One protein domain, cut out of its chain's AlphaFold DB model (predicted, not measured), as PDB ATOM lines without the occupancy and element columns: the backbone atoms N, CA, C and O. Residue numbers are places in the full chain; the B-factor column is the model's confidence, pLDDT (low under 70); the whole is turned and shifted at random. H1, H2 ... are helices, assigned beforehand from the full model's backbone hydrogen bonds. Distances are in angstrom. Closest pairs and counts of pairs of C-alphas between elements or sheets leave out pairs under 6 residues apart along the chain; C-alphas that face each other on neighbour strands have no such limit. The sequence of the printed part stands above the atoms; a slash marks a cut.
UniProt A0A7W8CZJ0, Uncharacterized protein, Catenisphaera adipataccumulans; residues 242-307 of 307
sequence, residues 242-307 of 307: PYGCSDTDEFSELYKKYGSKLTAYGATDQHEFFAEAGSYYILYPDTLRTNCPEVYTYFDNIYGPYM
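AT A GLANCE: This is residues 242 to 307 of the 307 residues of an uncharacterized protein of Catenisphaera adipataccumulans (UniProt A0A7W8CZJ0). What does one see first? The longest helix, H2, is a base; H1 packs across its first end, and the helical hairpin of H3 and H4 packs on its other half, with H4 also crossing H2. What is it made of? The printed part has 66 residues with four named helices, in the order H1, H2, H3, H4, and no named strand; its class is all helix. How large is it? It is compact, with a radius of gyration of the C-alphas of 10.6 A and spans of 28 by 26 by 15 A.

HOW THE PARTS SIT: What does H2, residues 270 to 283, touch? With residues 277 to 281 alone it touches H4, residues 293 to 302, about perpendicular at 84 degrees; the closest C-alphas, of Tyr 281 and Tyr 296, are 6.6 A apart. With those same residues alone it touches H3, residues 285 to 291, at a steep tilt of 52 degrees, opposite ways, closest at the C-alphas of Tyr 280 and Leu 288, 6.0 A. Where is H1, residues 249 to 258? It only just touches residues 270 to 273 of H2, with 3 pairs of C-alphas within 8 A, the closest being Tyr 255 and Gln 270 at 6.1 A. Are the helix backbones complete? In H1, H2, H3 and H4 every O i to N i+4 pair is within hydrogen-bond range.

IN THESE COORDINATES: Where does H1 begin? C-alpha 249 is at (289.681, 207.619, 251.690). How long are the helices? From first to last C-alpha H2 measures 19.9 A, H4 14.6 A, H1 14.3 A and H3 9.9 A. Where does H4 end? C-alpha 302 is at (294.997, 211.206, 265.301).

THE WHOLE: Which link is long? H1 to H2, with 11 residues; the printed part has no cut. Where is confidence low? Residues 242 to 243 and 304 to 307 have pLDDT under 70.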
ATOM      1  N   PRO A 242     301.267 206.225 252.649       57.62
ATOM      2  CA  PRO A 242     301.976 206.552 251.413       57.62
ATOM      3  C   PRO A 242     301.668 207.940 250.828       57.62
ATOM      4  O   PRO A 242     302.349 208.316 249.875       57.62
ATOM      5  N   TYR A 243     300.719 208.702 251.376       63.94
ATOM      6  CA  TYR A 243     300.279 209.997 250.848       63.94
ATOM      7  C   TYR A 243     300.079 211.077 251.933       63.94
ATOM      8  O   TYR A 243     300.358 212.240 251.671       63.94
ATOM      9  N   GLY A 244     299.701 210.699 253.159       79.00
ATOM     10  CA  GLY A 244     299.402 211.624 254.265       79.00
ATOM     11  C   GLY A 244     297.997 211.381 254.828       79.00
ATOM     12  O   GLY A 244     297.171 210.725 254.195       79.00
ATOM     13  N   CYS A 245     297.693 211.891 256.023       85.94
ATOM     14  CA  CYS A 245     296.366 211.741 256.637       85.94
ATOM     15  C   CYS A 245     295.253 212.347 255.776       85.94
ATOM     16  O   CYS A 245     294.165 211.767 255.660       85.94
ATOM     17  N   SER A 246     295.526 213.503 255.170       90.44
ATOM     18  CA  SER A 246     294.554 214.209 254.352       90.44
ATOM     19  C   SER A 246     294.218 213.451 253.073       90.44
ATOM     20  O   SER A 246     293.093 213.587 252.622       90.44
ATOM     21  N   ASP A 247     295.098 212.601 252.534       87.75
ATOM     22  CA  ASP A 247     294.890 211.843 251.288       87.75
ATOM     23  C   ASP A 247     294.142 210.511 251.459       87.75
ATOM     24  O   ASP A 247     293.844 209.813 250.486       87.75
ATOM     25  N   THR A 248     293.795 210.151 252.693       86.50
ATOM     26  CA  THR A 248     293.069 208.912 252.978       86.50
ATOM     27  C   THR A 248     291.630 208.937 252.443       86.50
ATOM     28  O   THR A 248     290.961 209.974 252.417       86.50
ATOM     29  N   ASP A 249     291.093 207.763 252.084       88.50
ATOM     30  CA  ASP A 249     289.681 207.619 251.690       88.50
ATOM     31  C   ASP A 249     288.730 208.110 252.798       88.50
ATOM     32  O   ASP A 249     287.706 208.735 252.515       88.50
ATOM     33  N   GLU A 250     289.080 207.857 254.065       90.00
ATOM     34  CA  GLU A 250     288.321 208.331 255.226       90.00
ATOM     35  C   GLU A 250     288.241 209.860 255.250       90.00
ATOM     36  O   GLU A 250     287.139 210.419 255.320       90.00
ATOM     37  N   PHE A 251     289.382 210.546 255.139       93.56
ATOM     38  CA  PHE A 251     289.401 212.003 255.160       93.56
ATOM     39  C   PHE A 251     288.752 212.608 253.910       93.56
ATOM     40  O   PHE A 251     288.052 213.618 254.003       93.56
ATOM     41  N   SER A 252     288.862 211.948 252.752       93.38
ATOM     42  CA  SER A 252     288.171 212.379 251.534       93.38
ATOM     43  C   SER A 252     286.648 212.396 251.688       93.38
ATOM     44  O   SER A 252     285.977 213.329 251.234       93.38
ATOM     45  N   GLU A 253     286.071 211.397 252.357       95.56
ATOM     46  CA  GLU A 253     284.633 211.384 252.646       95.56
ATOM     47  C   GLU A 253     284.234 212.478 253.648       95.56
ATOM     48  O   GLU A 253     283.180 213.110 253.494       95.56
ATOM     49  N   LEU A 254     285.093 212.777 254.628       96.00
ATOM     50  CA  LEU A 254     284.892 213.904 255.540       96.00
ATOM     51  C   LEU A 254     284.924 215.246 254.798       96.00
ATOM     52  O   LEU A 254     284.014 216.061 254.979       96.00
ATOM     53  N   TYR A 255     285.897 215.457 253.912       96.12
ATOM     54  CA  TYR A 255     286.001 216.669 253.101       96.12
ATOM     55  C   TYR A 255     284.782 216.856 252.190       96.12
ATOM     56  O   TYR A 255     284.169 217.922 252.190       96.12
ATOM     57  N   LYS A 256     284.315 215.809 251.499       95.31
ATOM     58  CA  LYS A 256     283.080 215.886 250.686       95.31
ATOM     59  C   LYS A 256     281.860 216.328 251.502       95.31
ATOM     60  O   LYS A 256     280.960 216.985 250.978       95.31
ATOM     61  N   LYS A 257     281.810 215.967 252.787       95.19
ATOM     62  CA  LYS A 257     280.681 216.249 253.683       95.19
ATOM     63  C   LYS A 257     280.782 217.589 254.420       95.19
ATOM     64  O   LYS A 257     279.740 218.180 254.750       95.19
ATOM     65  N   TYR A 258     281.996 218.051 254.715       94.56
ATOM     66  CA  TYR A 258     282.257 219.195 255.595       94.56
ATOM     67  C   TYR A 258     283.141 220.291 254.993       94.56
ATOM     68  O   TYR A 258     283.173 221.378 255.562       94.56
ATOM     69  N   GLY A 259     283.770 220.069 253.839       90.12
ATOM     70  CA  GLY A 259     284.763 220.963 253.230       90.12
ATOM     71  C   GLY A 259     284.311 222.417 253.116       90.12
ATOM     72  O   GLY A 259     285.067 223.338 253.391       90.12
ATOM     73  N   SER A 260     283.031 222.648 252.816       90.50
ATOM     74  CA  SER A 260     282.462 223.996 252.688       90.50
ATOM     75  C   SER A 260     281.842 224.565 253.974       90.50
ATOM     76  O   SER A 260     281.110 225.553 253.902       90.50
ATOM     77  N   LYS A 261     281.999 223.904 255.129       87.75
ATOM     78  CA  LYS A 261     281.281 224.235 256.378       87.75
ATOM     79  C   LYS A 261     282.137 224.911 257.442       87.75
ATOM     80  O   LYS A 261     281.561 225.447 258.385       87.75
ATOM     81  N   LEU A 262     283.462 224.860 257.317       86.19
ATOM     82  CA  LEU A 262     284.368 225.447 258.302       86.19
ATOM     83  C   LEU A 262     284.747 226.876 257.905       86.19
ATOM     84  O   LEU A 262     284.252 227.829 258.502       86.19
ATOM     85  N   THR A 263     285.537 227.022 256.842       85.94
ATOM     86  CA  THR A 263     285.933 228.317 256.281       85.94
ATOM     87  C   THR A 263     285.907 228.276 254.754       85.94
ATOM     88  O   THR A 263     285.879 227.211 254.140       85.94
ATOM     89  N   ALA A 264     285.882 229.451 254.117       84.56
ATOM     90  CA  ALA A 264     285.982 229.537 252.659       84.56
ATOM     91  C   ALA A 264     287.366 229.099 252.153       84.56
ATOM     92  O   ALA A 264     287.462 228.570 251.050       84.56
ATOM     93  N   TYR A 265     288.413 229.311 252.959       81.75
ATOM     94  CA  TYR A 265     289.776 228.907 252.633       81.75
ATOM     95  C   TYR A 265     289.945 227.389 252.724       81.75
ATOM     96  O   TYR A 265     290.352 226.776 251.746       81.75
ATOM     97  N   GLY A 266     289.477 226.753 253.803       78.44
ATOM     98  CA  GLY A 266     289.470 225.290 253.906       78.44
ATOM     99  C   GLY A 266     288.589 224.595 252.856       78.44
ATOM    100  O   GLY A 266     288.692 223.397 252.660       78.44
ATOM    101  N   ALA A 267     287.724 225.316 252.139       87.88
ATOM    102  CA  ALA A 267     286.941 224.743 251.045       87.88
ATOM    103  C   ALA A 267     287.719 224.634 249.718       87.88
ATOM    104  O   ALA A 267     287.178 224.078 248.761       87.88
ATOM    105  N   THR A 268     288.935 225.184 249.635       86.94
ATOM    106  CA  THR A 268     289.735 225.250 248.399       86.94
ATOM    107  C   THR A 268     290.154 223.870 247.902       86.94
ATOM    108  O   THR A 268     289.887 223.541 246.745       86.94
ATOM    109  N   ASP A 269     290.719 223.051 248.783       92.00
ATOM    110  CA  ASP A 269     291.031 221.647 248.543       92.00
ATOM    111  C   ASP A 269     291.073 220.843 249.854       92.00
ATOM    112  O   ASP A 269     290.830 221.362 250.946       92.00
ATOM    113  N   GLN A 270     291.309 219.539 249.725       94.00
ATOM    114  CA  GLN A 270     291.277 218.584 250.829       94.00
ATOM    115  C   GLN A 270     292.438 218.776 251.821       94.00
ATOM    116  O   GLN A 270     292.231 218.583 253.018       94.00
ATOM    117  N   HIS A 271     293.619 219.191 251.361       93.19
ATOM    118  CA  HIS A 271     294.787 219.418 252.215       93.19
ATOM    119  C   HIS A 271     294.629 220.711 253.016       93.19
ATOM    120  O   HIS A 271     294.863 220.732 254.223       93.19
ATOM    121  N   GLU A 272     294.150 221.777 252.374       93.19
ATOM    122  CA  GLU A 272     293.831 223.041 253.047       93.19
ATOM    123  C   GLU A 272     292.673 222.868 254.037       93.19
ATOM    124  O   GLU A 272     292.686 223.445 255.125       93.19
ATOM    125  N   PHE A 273     291.685 222.019 253.718       96.56
ATOM    126  CA  PHE A 273     290.643 221.651 254.679       96.56
ATOM    127  C   PHE A 273     291.206 220.930 255.901       96.56
ATOM    128  O   PHE A 273     290.761 221.196 257.017       96.56
ATOM    129  N   PHE A 274     292.146 220.000 255.699       96.69
ATOM    130  CA  PHE A 274     292.812 219.298 256.791       96.69
ATOM    131  C   PHE A 274     293.529 220.283 257.708       96.69
ATOM    132  O   PHE A 274     293.295 220.267 258.916       96.69
ATOM    133  N   ALA A 275     294.338 221.176 257.145       95.75
ATOM    134  CA  ALA A 275     295.092 222.140 257.929       95.75
ATOM    135  C   ALA A 275     294.194 223.145 258.670       95.75
ATOM    136  O   ALA A 275     294.395 223.385 259.864       95.75
ATOM    137  N   GLU A 276     293.124 223.628 258.030       94.94
ATOM    138  CA  GLU A 276     292.140 224.495 258.688       94.94
ATOM    139  C   GLU A 276     291.367 223.759 259.788       94.94
ATOM    140  O   GLU A 276     291.146 224.289 260.876       94.94
ATOM    141  N   ALA A 277     290.945 222.518 259.550       96.06
ATOM    142  CA  ALA A 277     290.266 221.736 260.576       96.06
ATOM    143  C   ALA A 277     291.193 221.412 261.758       96.06
ATOM    144  O   ALA A 277     290.746 221.477 262.905       96.06
ATOM    145  N   GLY A 278     292.473 221.141 261.494       95.88
ATOM    146  CA  GLY A 278     293.499 220.948 262.514       95.88
ATOM    147  C   GLY A 278     293.710 222.201 263.364       95.88
ATOM    148  O   GLY A 278     293.668 222.118 264.594       95.88
ATOM    149  N   SER A 279     293.816 223.379 262.738       95.38
ATOM    150  CA  SER A 279     293.939 224.655 263.460       95.38
ATOM    151  C   SER A 279     292.723 224.924 264.357       95.38
ATOM    152  O   SER A 279     292.867 225.298 265.525       95.38
ATOM    153  N   TYR A 280     291.514 224.632 263.867       94.81
ATOM    154  CA  TYR A 280     290.287 224.736 264.653       94.81
ATOM    155  C   TYR A 280     290.201 223.700 265.775       94.81
ATOM    156  O   TYR A 280     289.656 224.023 266.827       94.81
ATOM    157  N   TYR A 281     290.708 222.480 265.594       95.06
ATOM    158  CA  TYR A 281     290.748 221.488 266.671       95.06
ATOM    159  C   TYR A 281     291.621 221.981 267.834       95.06
ATOM    160  O   TYR A 281     291.237 221.843 268.992       95.06
ATOM    161  N   ILE A 282     292.753 222.617 267.527       92.88
ATOM    162  CA  ILE A 282     293.702 223.123 268.526       92.88
ATOM    163  C   ILE A 282     293.159 224.375 269.229       92.88
ATOM    164  O   ILE A 282     293.202 224.467 270.454       92.88
ATOM    165  N   LEU A 283     292.651 225.347 268.465       91.94
ATOM    166  CA  LEU A 283     292.356 226.693 268.977       91.94
ATOM    167  C   LEU A 283     290.873 226.933 269.274       91.94
ATOM    168  O   LEU A 283     290.532 227.683 270.192       91.94
ATOM    169  N   TYR A 284     289.977 226.307 268.511       93.06
ATOM    170  CA  TYR A 284     288.525 226.509 268.599       93.06
ATOM    171  C   TYR A 284     287.726 225.189 268.607       93.06
ATOM    172  O   TYR A 284     286.743 225.058 267.863       93.06
ATOM    173  N   PRO A 285     288.088 224.202 269.448       92.25
ATOM    174  CA  PRO A 285     287.562 222.842 269.348       92.25
ATOM    175  C   PRO A 285     286.046 222.745 269.519       92.25
ATOM    176  O   PRO A 285     285.406 221.916 268.876       92.25
ATOM    177  N   ASP A 286     285.435 223.608 270.336       92.94
ATOM    178  CA  ASP A 286     283.976 223.660 270.488       92.94
ATOM    179  C   ASP A 286     283.270 224.067 269.186       92.94
ATOM    180  O   ASP A 286     282.203 223.537 268.856       92.94
ATOM    181  N   THR A 287     283.886 224.968 268.415       92.94
ATOM    182  CA  THR A 287     283.383 225.397 267.105       92.94
ATOM    183  C   THR A 287     283.475 224.252 266.105       92.94
ATOM    184  O   THR A 287     282.490 223.955 265.422       92.94
ATOM    185  N   LEU A 288     284.617 223.554 266.061       94.50
ATOM    186  CA  LEU A 288     284.787 222.389 265.195       94.50
ATOM    187  C   LEU A 288     283.810 221.270 265.566       94.50
ATOM    188  O   LEU A 288     283.124 220.744 264.694       94.50
ATOM    189  N   ARG A 289     283.670 220.956 266.858       93.94
ATOM    190  CA  ARG A 289     282.752 219.921 267.352       93.94
ATOM    191  C   ARG A 289     281.295 220.225 267.012       93.94
ATOM    192  O   ARG A 289     280.530 219.311 266.720       93.94
ATOM    193  N   THR A 290     280.911 221.499 267.035       92.88
ATOM    194  CA  THR A 290     279.544 221.931 266.710       92.88
ATOM    195  C   THR A 290     279.268 221.862 265.209       92.88
ATOM    196  O   THR A 290     278.236 221.335 264.794       92.88
ATOM    197  N   ASN A 291     280.184 222.376 264.385       91.25
ATOM    198  CA  ASN A 291     279.955 222.530 262.946       91.25
ATOM    199  C   ASN A 291     280.312 221.265 262.148       91.25
ATOM    200  O   ASN A 291     279.633 220.920 261.175       91.25
ATOM    201  N   CYS A 292     281.364 220.564 262.574       95.12
ATOM    202  CA  CYS A 292     281.954 219.408 261.907       95.12
ATOM    203  C   CYS A 292     282.287 218.284 262.917       95.12
ATOM    204  O   CYS A 292     283.455 217.936 263.082       95.12
ATOM    205  N   PRO A 293     281.290 217.681 263.596       93.88
ATOM    206  CA  PRO A 293     281.522 216.735 264.696       93.88
ATOM    207  C   PRO A 293     282.340 215.497 264.307       93.88
ATOM    208  O   PRO A 293     283.151 215.033 265.098       93.88
ATOM    209  N   GLU A 294     282.157 214.964 263.097       95.44
ATOM    210  CA  GLU A 294     282.921 213.795 262.630       95.44
ATOM    211  C   GLU A 294     284.374 214.155 262.304       95.44
ATOM    212  O   GLU A 294     285.268 213.362 262.577       95.44
ATOM    213  N   VAL A 295     284.619 215.374 261.812       95.31
ATOM    214  CA  VAL A 295     285.978 215.901 261.616       95.31
ATOM    215  C   VAL A 295     286.653 216.113 262.969       95.31
ATOM    216  O   VAL A 295     287.794 215.711 263.148       95.31
ATOM    217  N   TYR A 296     285.930 216.655 263.957       94.31
ATOM    218  CA  TYR A 296     286.428 216.742 265.330       94.31
ATOM    219  C   TYR A 296     286.843 215.363 265.863       94.31
ATOM    220  O   TYR A 296     287.944 215.222 266.380       94.31
ATOM    221  N   THR A 297     285.989 214.342 265.722       91.75
ATOM    222  CA  THR A 297     286.312 212.973 266.164       91.75
ATOM    223  C   THR A 297     287.503 212.385 265.412       91.75
ATOM    224  O   THR A 297     288.293 211.665 266.013       91.75
ATOM    225  N   TYR A 298     287.649 212.689 264.124       92.69
ATOM    226  CA  TYR A 298     288.808 212.269 263.348       92.69
ATOM    227  C   TYR A 298     290.109 212.848 263.928       92.69
ATOM    228  O   TYR A 298     291.014 212.081 264.248       92.69
ATOM    229  N   PHE A 299     290.165 214.164 264.172       91.31
ATOM    230  CA  PHE A 299     291.325 214.798 264.813       91.31
ATOM    231  C   PHE A 299     291.573 214.281 266.232       91.31
ATOM    232  O   PHE A 299     292.715 214.013 266.575       91.31
ATOM    233  N   ASP A 300     290.525 214.037 267.019       88.25
ATOM    234  CA  ASP A 300     290.639 213.445 268.360       88.25
ATOM    235  C   ASP A 300     291.343 212.077 268.349       88.25
ATOM    236  O   ASP A 300     292.087 211.739 269.271       88.25
ATOM    237  N   ASN A 301     291.147 211.296 267.281       85.44
ATOM    238  CA  ASN A 301     291.802 210.002 267.116       85.44
ATOM    239  C   ASN A 301     293.277 210.127 266.708       85.44
ATOM    240  O   ASN A 301     294.076 209.307 267.153       85.44
ATOM    241  N   ILE A 302     293.637 211.104 265.865       84.75
ATOM    242  CA  ILE A 302     294.997 211.206 265.301       84.75
ATOM    243  C   ILE A 302     295.914 212.140 266.102       84.75
ATOM    244  O   ILE A 302     297.091 211.842 266.287       84.75
ATOM    245  N   TYR A 303     295.392 213.241 266.639       84.88
ATOM    246  CA  TYR A 303     296.130 214.169 267.504       84.88
ATOM    247  C   TYR A 303     296.102 213.731 268.973       84.88
ATOM    248  O   TYR A 303     296.762 214.348 269.807       84.88
ATOM    249  N   GLY A 304     295.316 212.703 269.307       69.56
ATOM    250  CA  GLY A 304     294.950 212.393 270.683       69.56
ATOM    251  C   GLY A 304     294.062 213.488 271.306       69.56
ATOM    252  O   GLY A 304     293.940 214.582 270.756       69.56
ATOM    253  N   PRO A 305     293.435 213.224 272.466       61.38
ATOM    254  CA  PRO A 305     292.679 214.205 273.220       61.38
ATOM    255  C   PRO A 305     293.649 215.282 273.697       61.38
ATOM    256  O   PRO A 305     294.310 215.152 274.727       61.38
ATOM    257  N   TYR A 306     293.733 216.356 272.923       51.50
ATOM    258  CA  TYR A 306     294.481 217.556 273.277       51.50
ATOM    259  C   TYR A 306     293.721 218.421 274.308       51.50
ATOM    260  O   TYR A 306     294.139 219.530 274.635       51.50
ATOM    261  N   MET A 307     292.598 217.911 274.838       45.19
ATOM    262  CA  MET A 307     291.734 218.565 275.824       45.19
ATOM    263  C   MET A 307     291.243 217.630 276.924       45.19
ATOM    264  O   MET A 307     290.755 216.526 276.594       45.19
TER     265      MET A 307